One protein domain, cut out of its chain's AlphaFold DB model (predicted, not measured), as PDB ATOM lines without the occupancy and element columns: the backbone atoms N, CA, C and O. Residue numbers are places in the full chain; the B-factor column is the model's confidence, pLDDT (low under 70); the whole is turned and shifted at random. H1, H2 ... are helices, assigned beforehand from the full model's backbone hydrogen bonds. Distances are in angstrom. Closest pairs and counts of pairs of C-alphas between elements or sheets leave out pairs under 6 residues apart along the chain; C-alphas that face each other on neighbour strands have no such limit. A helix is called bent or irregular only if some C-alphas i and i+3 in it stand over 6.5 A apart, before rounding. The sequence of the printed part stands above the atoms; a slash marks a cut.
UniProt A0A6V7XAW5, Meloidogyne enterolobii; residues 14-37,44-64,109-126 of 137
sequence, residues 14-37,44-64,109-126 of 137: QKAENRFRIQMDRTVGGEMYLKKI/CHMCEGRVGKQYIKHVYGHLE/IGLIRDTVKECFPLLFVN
ATOM      1  N   GLN A  14      37.985  -2.048 -33.692       88.88
ATOM      2  CA  GLN A  14      37.035  -0.936 -33.556       88.88
ATOM      3  C   GLN A  14      37.622   0.390 -34.056       88.88
ATOM      4  O   GLN A  14      36.921   1.232 -34.619       88.88
ATOM      5  N   LYS A  15      38.926   0.617 -33.857       90.69
ATOM      6  CA  LYS A  15      39.609   1.786 -34.428       90.69
ATOM      7  C   LYS A  15      39.656   1.714 -35.955       90.69
ATOM      8  O   LYS A  15      39.440   2.742 -36.590       90.69
ATOM      9  N   ALA A  16      39.936   0.546 -36.534       92.06
ATOM     10  CA  ALA A  16      39.951   0.345 -37.981       92.06
ATOM     11  C   ALA A  16      38.564   0.558 -38.606       92.06
ATOM     12  O   ALA A  16      38.442   1.361 -39.528       92.06
ATOM     13  N   GLU A  17      37.516  -0.039 -38.038       90.12
ATOM     14  CA  GLU A  17      36.124   0.149 -38.471       90.12
ATOM     15  C   GLU A  17      35.700   1.619 -38.405       90.12
ATOM     16  O   GLU A  17      35.097   2.150 -39.336       90.12
ATOM     17  N   ASN A  18      36.058   2.324 -37.326       87.62
ATOM     18  CA  ASN A  18      35.768   3.751 -37.208       87.62
ATOM     19  C   ASN A  18      36.495   4.583 -38.275       87.62
ATOM     20  O   ASN A  18      35.892   5.510 -38.817       87.62
ATOM     21  N   ARG A  19      37.762   4.269 -38.592       91.06
ATOM     22  CA  ARG A  19      38.495   4.939 -39.682       91.06
ATOM     23  C   ARG A  19      37.818   4.690 -41.027       91.06
ATOM     24  O   ARG A  19      37.598   5.648 -41.764       91.06
ATOM     25  N   PHE A  20      37.438   3.444 -41.299       89.50
ATOM     26  CA  PHE A  20      36.729   3.072 -42.519       89.50
ATOM     27  C   PHE A  20      35.388   3.806 -42.642       89.50
ATOM     28  O   PHE A  20      35.117   4.427 -43.666       89.50
ATOM     29  N   ARG A  21      34.588   3.847 -41.567       86.94
ATOM     30  CA  ARG A  21      33.322   4.596 -41.539       86.94
ATOM     31  C   ARG A  21      33.526   6.080 -41.847       86.94
ATOM     32  O   ARG A  21      32.793   6.628 -42.658       86.94
ATOM     33  N   ILE A  22      34.528   6.721 -41.236       87.75
ATOM     34  CA  ILE A  22      34.851   8.137 -41.495       87.75
ATOM     35  C   ILE A  22      35.261   8.345 -42.957       87.75
ATOM     36  O   ILE A  22      34.846   9.318 -43.582       87.75
ATOM     37  N   GLN A  23      36.068   7.442 -43.514       89.75
ATOM     38  CA  GLN A  23      36.465   7.500 -44.919       89.75
ATOM     39  C   GLN A  23      35.257   7.360 -45.855       89.75
ATOM     40  O   GLN A  23      35.147   8.119 -46.818       89.75
ATOM     41  N   MET A  24      34.331   6.446 -45.560       87.88
ATOM     42  CA  MET A  24      33.090   6.271 -46.320       87.88
ATOM     43  C   MET A  24      32.163   7.481 -46.216       87.88
ATOM     44  O   MET A  24      31.687   7.957 -47.243       87.88
ATOM     45  N   ASP A  25      31.969   8.045 -45.022       86.31
ATOM     46  CA  ASP A  25      31.175   9.267 -44.842       86.31
ATOM     47  C   ASP A  25      31.770  10.456 -45.609       86.31
ATOM     48  O   ASP A  25      31.028  11.234 -46.207       86.31
ATOM     49  N   ARG A  26      33.101  10.556 -45.691       87.81
ATOM     50  CA  ARG A  26      33.749  11.568 -46.534       87.81
ATOM     51  C   ARG A  26      33.517  11.349 -48.016       87.81
ATOM     52  O   ARG A  26      33.246  12.300 -48.745       87.81
ATOM     53  N   THR A  27      33.665  10.099 -48.437       87.06
ATOM     54  CA  THR A  27      33.712   9.727 -49.848       87.06
ATOM     55  C   THR A  27      32.314   9.717 -50.452       87.06
ATOM     56  O   THR A  27      32.016  10.446 -51.389       87.06
ATOM     57  N   VAL A  28      31.439   8.909 -49.868       87.38
ATOM     58  CA  VAL A  28      30.077   8.672 -50.343       87.38
ATOM     59  C   VAL A  28      29.105   9.689 -49.755       87.38
ATOM     60  O   VAL A  28      28.113  10.047 -50.381       87.38
ATOM     61  N   GLY A  29      29.384  10.176 -48.544       86.00
ATOM     62  CA  GLY A  29      28.496  11.115 -47.881       86.00
ATOM     63  C   GLY A  29      28.574  12.545 -48.415       86.00
ATOM     64  O   GLY A  29      27.683  13.325 -48.101       86.00
ATOM     65  N   GLY A  30      29.572  12.880 -49.235       89.06
ATOM     66  CA  GLY A  30      29.695  14.187 -49.882       89.06
ATOM     67  C   GLY A  30      30.530  15.217 -49.117       89.06
ATOM     68  O   GLY A  30      30.647  16.345 -49.591       89.06
ATOM     69  N   GLU A  31      31.160  14.867 -47.981       89.88
ATOM     70  CA  GLU A  31      32.063  15.808 -47.283       89.88
ATOM     71  C   GLU A  31      33.273  16.189 -48.147       89.88
ATOM     72  O   GLU A  31      33.830  17.269 -47.964       89.88
ATOM     73  N   MET A  32      33.678  15.335 -49.098       91.00
ATOM     74  CA  MET A  32      34.769  15.653 -50.025       91.00
ATOM     75  C   MET A  32      34.493  16.889 -50.895       91.00
ATOM     76  O   MET A  32      35.435  17.568 -51.288       91.00
ATOM     77  N   TYR A  33      33.223  17.214 -51.151       93.06
ATOM     78  CA  TYR A  33      32.829  18.354 -51.981       93.06
ATOM     79  C   TYR A  33      32.809  19.677 -51.213       93.06
ATOM     80  O   TYR A  33      32.367  20.686 -51.756       93.06
ATOM     81  N   LEU A  34      33.247  19.695 -49.951       89.56
ATOM     82  CA  LEU A  34      33.259  20.897 -49.126       89.56
ATOM     83  C   LEU A  34      34.648  21.203 -48.592       89.56
ATOM     84  O   LEU A  34      35.334  20.366 -48.001       89.56
ATOM     85  N   LYS A  35      35.046  22.467 -48.738       89.94
ATOM     86  CA  LYS A  35      36.263  22.987 -48.128       89.94
ATOM     87  C   LYS A  35      36.151  22.852 -46.611       89.94
ATOM     88  O   LYS A  35      35.114  23.135 -46.014       89.94
ATOM     89  N   LYS A  36      37.246  22.456 -45.957       81.81
ATOM     90  CA  LYS A  36      37.291  22.330 -44.495       81.81
ATOM     91  C   LYS A  36      37.015  23.686 -43.836       81.81
ATOM     92  O   LYS A  36      37.852  24.586 -43.876       81.81
ATOM     93  N   ILE A  37      35.862  23.807 -43.184       78.31
ATOM     94  CA  ILE A  37      35.455  25.030 -42.490       78.31
ATOM     95  C   ILE A  37      35.994  25.006 -41.052       78.31
ATOM     96  O   ILE A  37      35.810  24.033 -40.320       78.31
ATOM     97  N   CYS A  44      23.061  27.899 -45.299       95.94
ATOM     98  CA  CYS A  44      22.633  27.246 -46.535       95.94
ATOM     99  C   CYS A  44      22.085  28.295 -47.506       95.94
ATOM    100  O   CYS A  44      21.308  29.148 -47.095       95.94
ATOM    101  N   HIS A  45      22.476  28.242 -48.775       96.62
ATOM    102  CA  HIS A  45      21.968  29.152 -49.797       96.62
ATOM    103  C   HIS A  45      20.548  28.786 -50.253       96.62
ATOM    104  O   HIS A  45      19.759  29.679 -50.522       96.62
ATOM    105  N   MET A  46      20.188  27.495 -50.251       96.25
ATOM    106  CA  MET A  46      18.864  27.033 -50.696       96.25
ATOM    107  C   MET A  46      17.725  27.389 -49.732       96.25
ATOM    108  O   MET A  46      16.612  27.642 -50.172       96.25
ATOM    109  N   CYS A  47      17.970  27.348 -48.419       96.00
ATOM    110  CA  CYS A  47      16.917  27.531 -47.407       96.00
ATOM    111  C   CYS A  47      17.272  28.534 -46.307       96.00
ATOM    112  O   CYS A  47      16.582  28.602 -45.293       96.00
ATOM    113  N   GLU A  48      18.394  29.241 -46.450       94.81
ATOM    114  CA  GLU A  48      18.909  30.245 -45.503       94.81
ATOM    115  C   GLU A  48      19.169  29.746 -44.069       94.81
ATOM    116  O   GLU A  48      19.589  30.504 -43.188       94.81
ATOM    117  N   GLY A  49      19.005  28.443 -43.829       93.75
ATOM    118  CA  GLY A  49      19.179  27.817 -42.530       93.75
ATOM    119  C   GLY A  49      20.611  27.935 -42.006       93.75
ATOM    120  O   GLY A  49      21.593  27.832 -42.748       93.75
ATOM    121  N   ARG A  50      20.744  28.113 -40.686       93.62
ATOM    122  CA  ARG A  50      22.040  28.093 -39.998       93.62
ATOM    123  C   ARG A  50      22.451  26.652 -39.704       93.62
ATOM    124  O   ARG A  50      21.889  25.993 -38.835       93.62
ATOM    125  N   VAL A  51      23.483  26.181 -40.389       92.94
ATOM    126  CA  VAL A  51      23.926  24.788 -40.369       92.94
ATOM    127  C   VAL A  51      25.242  24.657 -39.610       92.94
ATOM    128  O   VAL A  51      26.194  25.383 -39.869       92.94
ATOM    129  N   GLY A  52      25.311  23.739 -38.644       89.50
ATOM    130  CA  GLY A  52      26.522  23.483 -37.857       89.50
ATOM    131  C   GLY A  52      27.482  22.472 -38.498       89.50
ATOM    132  O   GLY A  52      27.515  22.264 -39.707       89.50
ATOM    133  N   LYS A  53      28.226  21.744 -37.655       84.38
ATOM    134  CA  LYS A  53      29.182  20.696 -38.077       84.38
ATOM    135  C   LYS A  53      28.563  19.516 -38.849       84.38
ATOM    136  O   LYS A  53      29.306  18.729 -39.416       84.38
ATOM    137  N   GLN A  54      27.238  19.354 -38.831       86.06
ATOM    138  CA  GLN A  54      26.525  18.253 -39.497       86.06
ATOM    139  C   GLN A  54      25.918  18.695 -40.838       86.06
ATOM    140  O   GLN A  54      24.787  18.343 -41.157       86.06
ATOM    141  N   TYR A  55      26.661  19.484 -41.613       89.19
ATOM    142  CA  TYR A  55      26.164  20.106 -42.840       89.19
ATOM    143  C   TYR A  55      25.751  19.109 -43.925       89.19
ATOM    144  O   TYR A  55      24.747  19.323 -44.588       89.19
ATOM    145  N   ILE A  56      26.428  17.967 -44.039       91.56
ATOM    146  CA  ILE A  56      26.015  16.909 -44.969       91.56
ATOM    147  C   ILE A  56      24.642  16.333 -44.616       91.56
ATOM    148  O   ILE A  56      23.826  16.083 -45.496       91.56
ATOM    149  N   LYS A  57      24.338  16.163 -43.325       91.62
ATOM    150  CA  LYS A  57      23.006  15.690 -42.927       91.62
ATOM    151  C   LYS A  57      21.924  16.711 -43.250       91.62
ATOM    152  O   LYS A  57      20.802  16.317 -43.528       91.62
ATOM    153  N   HIS A  58      22.269  17.996 -43.200       94.19
ATOM    154  CA  HIS A  58      21.384  19.054 -43.663       94.19
ATOM    155  C   HIS A  58      21.137  18.950 -45.175       94.19
ATOM    156  O   HIS A  58      19.983  18.968 -45.581       94.19
ATOM    157  N   VAL A  59      22.182  18.727 -45.982       95.19
ATOM    158  CA  VAL A  59      22.049  18.494 -47.434       95.19
ATOM    159  C   VAL A  59      21.106  17.327 -47.729       95.19
ATOM    160  O   VAL A  59      20.266  17.435 -48.614       95.19
ATOM    161  N   TYR A  60      21.174  16.233 -46.964       95.44
ATOM    162  CA  TYR A  60      20.248  15.108 -47.147       95.44
ATOM    163  C   TYR A  60      18.780  15.487 -46.924       95.44
ATOM    164  O   TYR A  60      17.916  14.857 -47.519       95.44
ATOM    165  N   GLY A  61      18.491  16.509 -46.115       94.69
ATOM    166  CA  GLY A  61      17.133  17.036 -45.949       94.69
ATOM    167  C   GLY A  61      16.573  17.672 -47.223       94.69
ATOM    168  O   GLY A  61      15.370  17.643 -47.431       94.69
ATOM    169  N   HIS A  62      17.432  18.172 -48.117       95.69
ATOM    170  CA  HIS A  62      17.036  18.651 -49.447       95.69
ATOM    171  C   HIS A  62      16.905  17.522 -50.483       95.69
ATOM    172  O   HIS A  62      16.544  17.772 -51.628       95.69
ATOM    173  N   LEU A  63      17.173  16.273 -50.087       95.12
ATOM    174  CA  LEU A  63      17.024  15.070 -50.910       95.12
ATOM    175  C   LEU A  63      15.780  14.266 -50.512       95.12
ATOM    176  O   LEU A  63      15.788  13.030 -50.549       95.12
ATOM    177  N   GLU A  64      14.715  14.956 -50.105       90.62
ATOM    178  CA  GLU A  64      13.440  14.327 -49.777       90.62
ATOM    179  C   GLU A  64      12.934  13.453 -50.943       90.62
ATOM    180  O   GLU A  64      13.176  13.721 -52.121       90.62
ATOM    181  N   ILE A 109      25.410   9.707 -55.480       92.12
ATOM    182  CA  ILE A 109      26.610  10.513 -55.220       92.12
ATOM    183  C   ILE A 109      26.724  11.760 -56.107       92.12
ATOM    184  O   ILE A 109      27.182  12.801 -55.637       92.12
ATOM    185  N   GLY A 110      26.272  11.671 -57.364       92.88
ATOM    186  CA  GLY A 110      26.181  12.821 -58.266       92.88
ATOM    187  C   GLY A 110      25.144  13.831 -57.781       92.88
ATOM    188  O   GLY A 110      25.456  15.005 -57.632       92.88
ATOM    189  N   LEU A 111      23.955  13.351 -57.411       94.56
ATOM    190  CA  LEU A 111      22.899  14.197 -56.857       94.56
ATOM    191  C   LEU A 111      23.341  14.871 -55.548       94.56
ATOM    192  O   LEU A 111      23.164  16.070 -55.392       94.56
ATOM    193  N   ILE A 112      23.988  14.134 -54.640       95.44
ATOM    194  CA  ILE A 112      24.551  14.678 -53.398       95.44
ATOM    195  C   ILE A 112      25.567  15.778 -53.715       95.44
ATOM    196  O   ILE A 112      25.504  16.839 -53.103       95.44
ATOM    197  N   ARG A 113      26.487  15.556 -54.665       95.25
ATOM    198  CA  ARG A 113      27.457  16.576 -55.095       95.25
ATOM    199  C   ARG A 113      26.754  17.850 -55.550       95.25
ATOM    200  O   ARG A 113      27.130  18.937 -55.117       95.25
ATOM    201  N   ASP A 114      25.752  17.706 -56.407       95.75
ATOM    202  CA  ASP A 114      25.054  18.840 -57.001       95.75
ATOM    203  C   ASP A 114      24.259  19.595 -55.920       95.75
ATOM    204  O   ASP A 114      24.380  20.808 -55.804       95.75
ATOM    205  N   THR A 115      23.579  18.899 -55.003       96.56
ATOM    206  CA  THR A 115      22.903  19.548 -53.865       96.56
ATOM    207  C   THR A 115      23.883  20.211 -52.892       96.56
ATOM    208  O   THR A 115      23.575  21.266 -52.344       96.56
ATOM    209  N   VAL A 116      25.082  19.654 -52.680       95.69
ATOM    210  CA  VAL A 116      26.134  20.325 -51.894       95.69
ATOM    211  C   VAL A 116      26.551  21.641 -52.558       95.69
ATOM    212  O   VAL A 116      26.717  22.640 -51.855       95.69
ATOM    213  N   LYS A 117      26.705  21.646 -53.889       96.56
ATOM    214  CA  LYS A 117      27.031  22.846 -54.671       96.56
ATOM    215  C   LYS A 117      25.958  23.922 -54.508       96.56
ATOM    216  O   LYS A 117      26.309  25.063 -54.231       96.56
ATOM    217  N   GLU A 118      24.685  23.545 -54.599       96.81
ATOM    218  CA  GLU A 118      23.563  24.473 -54.415       96.81
ATOM    219  C   GLU A 118      23.449  24.970 -52.964       96.81
ATOM    220  O   GLU A 118      23.217  26.151 -52.721       96.81
ATOM    221  N   CYS A 119      23.668  24.105 -51.966       96.31
ATOM    222  CA  CYS A 119      23.595  24.493 -50.555       96.31
ATOM    223  C   CYS A 119      24.719  25.449 -50.145       96.31
ATOM    224  O   CYS A 119      24.490  26.375 -49.364       96.31
ATOM    225  N   PHE A 120      25.947  25.205 -50.605       94.69
ATOM    226  CA  PHE A 120      27.136  25.910 -50.125       94.69
ATOM    227  C   PHE A 120      28.089  26.277 -51.276       94.69
ATOM    228  O   PHE A 120      29.247  25.847 -51.274       94.69
ATOM    229  N   PRO A 121      27.658  27.117 -52.233       94.88
ATOM    230  CA  PRO A 121      28.412  27.385 -53.460       94.88
ATOM    231  C   PRO A 121      29.808  27.965 -53.194       94.88
ATOM    232  O   PRO A 121      30.781  27.563 -53.824       94.88
ATOM    233  N   LEU A 122      29.946  28.838 -52.189       92.25
ATOM    234  CA  LEU A 122      31.230  29.452 -51.808       92.25
ATOM    235  C   LEU A 122      32.223  28.478 -51.151       92.25
ATOM    236  O   LEU A 122      33.404  28.795 -50.996       92.25
ATOM    237  N   LEU A 123      31.746  27.319 -50.700       91.81
ATOM    238  CA  LEU A 123      32.544  26.302 -50.011       91.81
ATOM    239  C   LEU A 123      32.716  25.040 -50.859       91.81
ATOM    240  O   LEU A 123      33.449  24.139 -50.443       91.81
ATOM    241  N   PHE A 124      32.050  24.974 -52.012       95.00
ATOM    242  CA  PHE A 124      32.048  23.822 -52.892       95.00
ATOM    243  C   PHE A 124      33.431  23.582 -53.498       95.00
ATOM    244  O   PHE A 124      34.099  24.499 -53.977       95.00
ATOM    245  N   VAL A 125      33.853  22.322 -53.495       93.94
ATOM    246  CA  VAL A 125      35.078  21.857 -54.142       93.94
ATOM    247  C   VAL A 125      34.675  20.930 -55.278       93.94
ATOM    248  O   VAL A 125      34.070  19.880 -55.055       93.94
ATOM    249  N   ASN A 126      35.023  21.323 -56.503       92.56
ATOM    250  CA  ASN A 126      34.719  20.538 -57.689       92.56
ATOM    251  C   ASN A 126      35.677  19.344 -57.797       92.56
ATOM    252  O   ASN A 126      36.789  19.463 -58.307       92.56
TER     253      ASN A 126
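Overview. This is residues 14 to 37, 44 to 64 and 109 to 126 of the 137 residues of a protein of Meloidogyne enterolobii (UniProt A0A6V7XAW5). One long helix, H1, sticks out as an arm with its residues 14 to 22 from a small rounded body, in which two shorter helices, H2 and H3, cross at about a right angle among stretches with no named element. The arm makes much of the length: the whole spans 38 by 25 by 22 A along its three main axes and is only just elongated, while the body without residues 14 to 22 spans 28 by 25 by 19 A. The printed part has 63 residues with three named helices, in the order H1, H2, H3, and no named strand; its class is all helix, with 32 residues in the named helices. The whole is compact, with a radius of gyration of the C-alphas of 12.1 A.

Arrangement. H1, residues 14 to 27, touches no helix, and its residues 14 to 22 stand free. H1 is apart from H2, residues 55 to 61. It is also apart from H3, residues 109 to 119. H2 and H3 touch, with 6 pairs of C-alphas within 8 A. Their closest C-alphas are those of Val 59 and Val 116, 6.3 A apart, and their centres are 10.1 A apart. Their lines are about perpendicular, at 75 degrees. In H1, H2 and H3 every pair of O i and N i+4 is within hydrogen-bond range, and no helix is bent or irregular.

Along the chain. H1 runs from Gln 14 to Thr 27 and is the longest helix, with 14 residues and 19.8 A from first to last C-alpha; C-alpha 14 is at (37.035, -0.936, -33.556). H2 runs from Tyr 55 to Gly 61, 7 residues and 10.0 A from first to last C-alpha, and begins with C-alpha 55 at (26.164, 20.106, -42.840). H3 runs from Ile 109 to Cys 119, 11 residues and 15.0 A from first to last C-alpha, and ends with C-alpha 119 at (23.595, 24.493, -50.555).

Size, cuts and confidence. The two C-alphas farthest apart are those of Gln 14 and Glu 48, 38.0 A, and the first and last printed C-alphas, of Gln 14 and Asn 126, are 32.4 A apart. The printed part has two cuts. Residues 38 to 43 are not printed, and C-alphas 37 and 44 are 13.6 A apart across this cut, which lies in the link from H1 to H2. Residues 65 to 108 are not printed either, and C-alphas 64 and 109 are 14.8 A apart across this cut, in the link from H2 to H3. The mean pLDDT of the printed part is 91.7, and no printed residue is under 70.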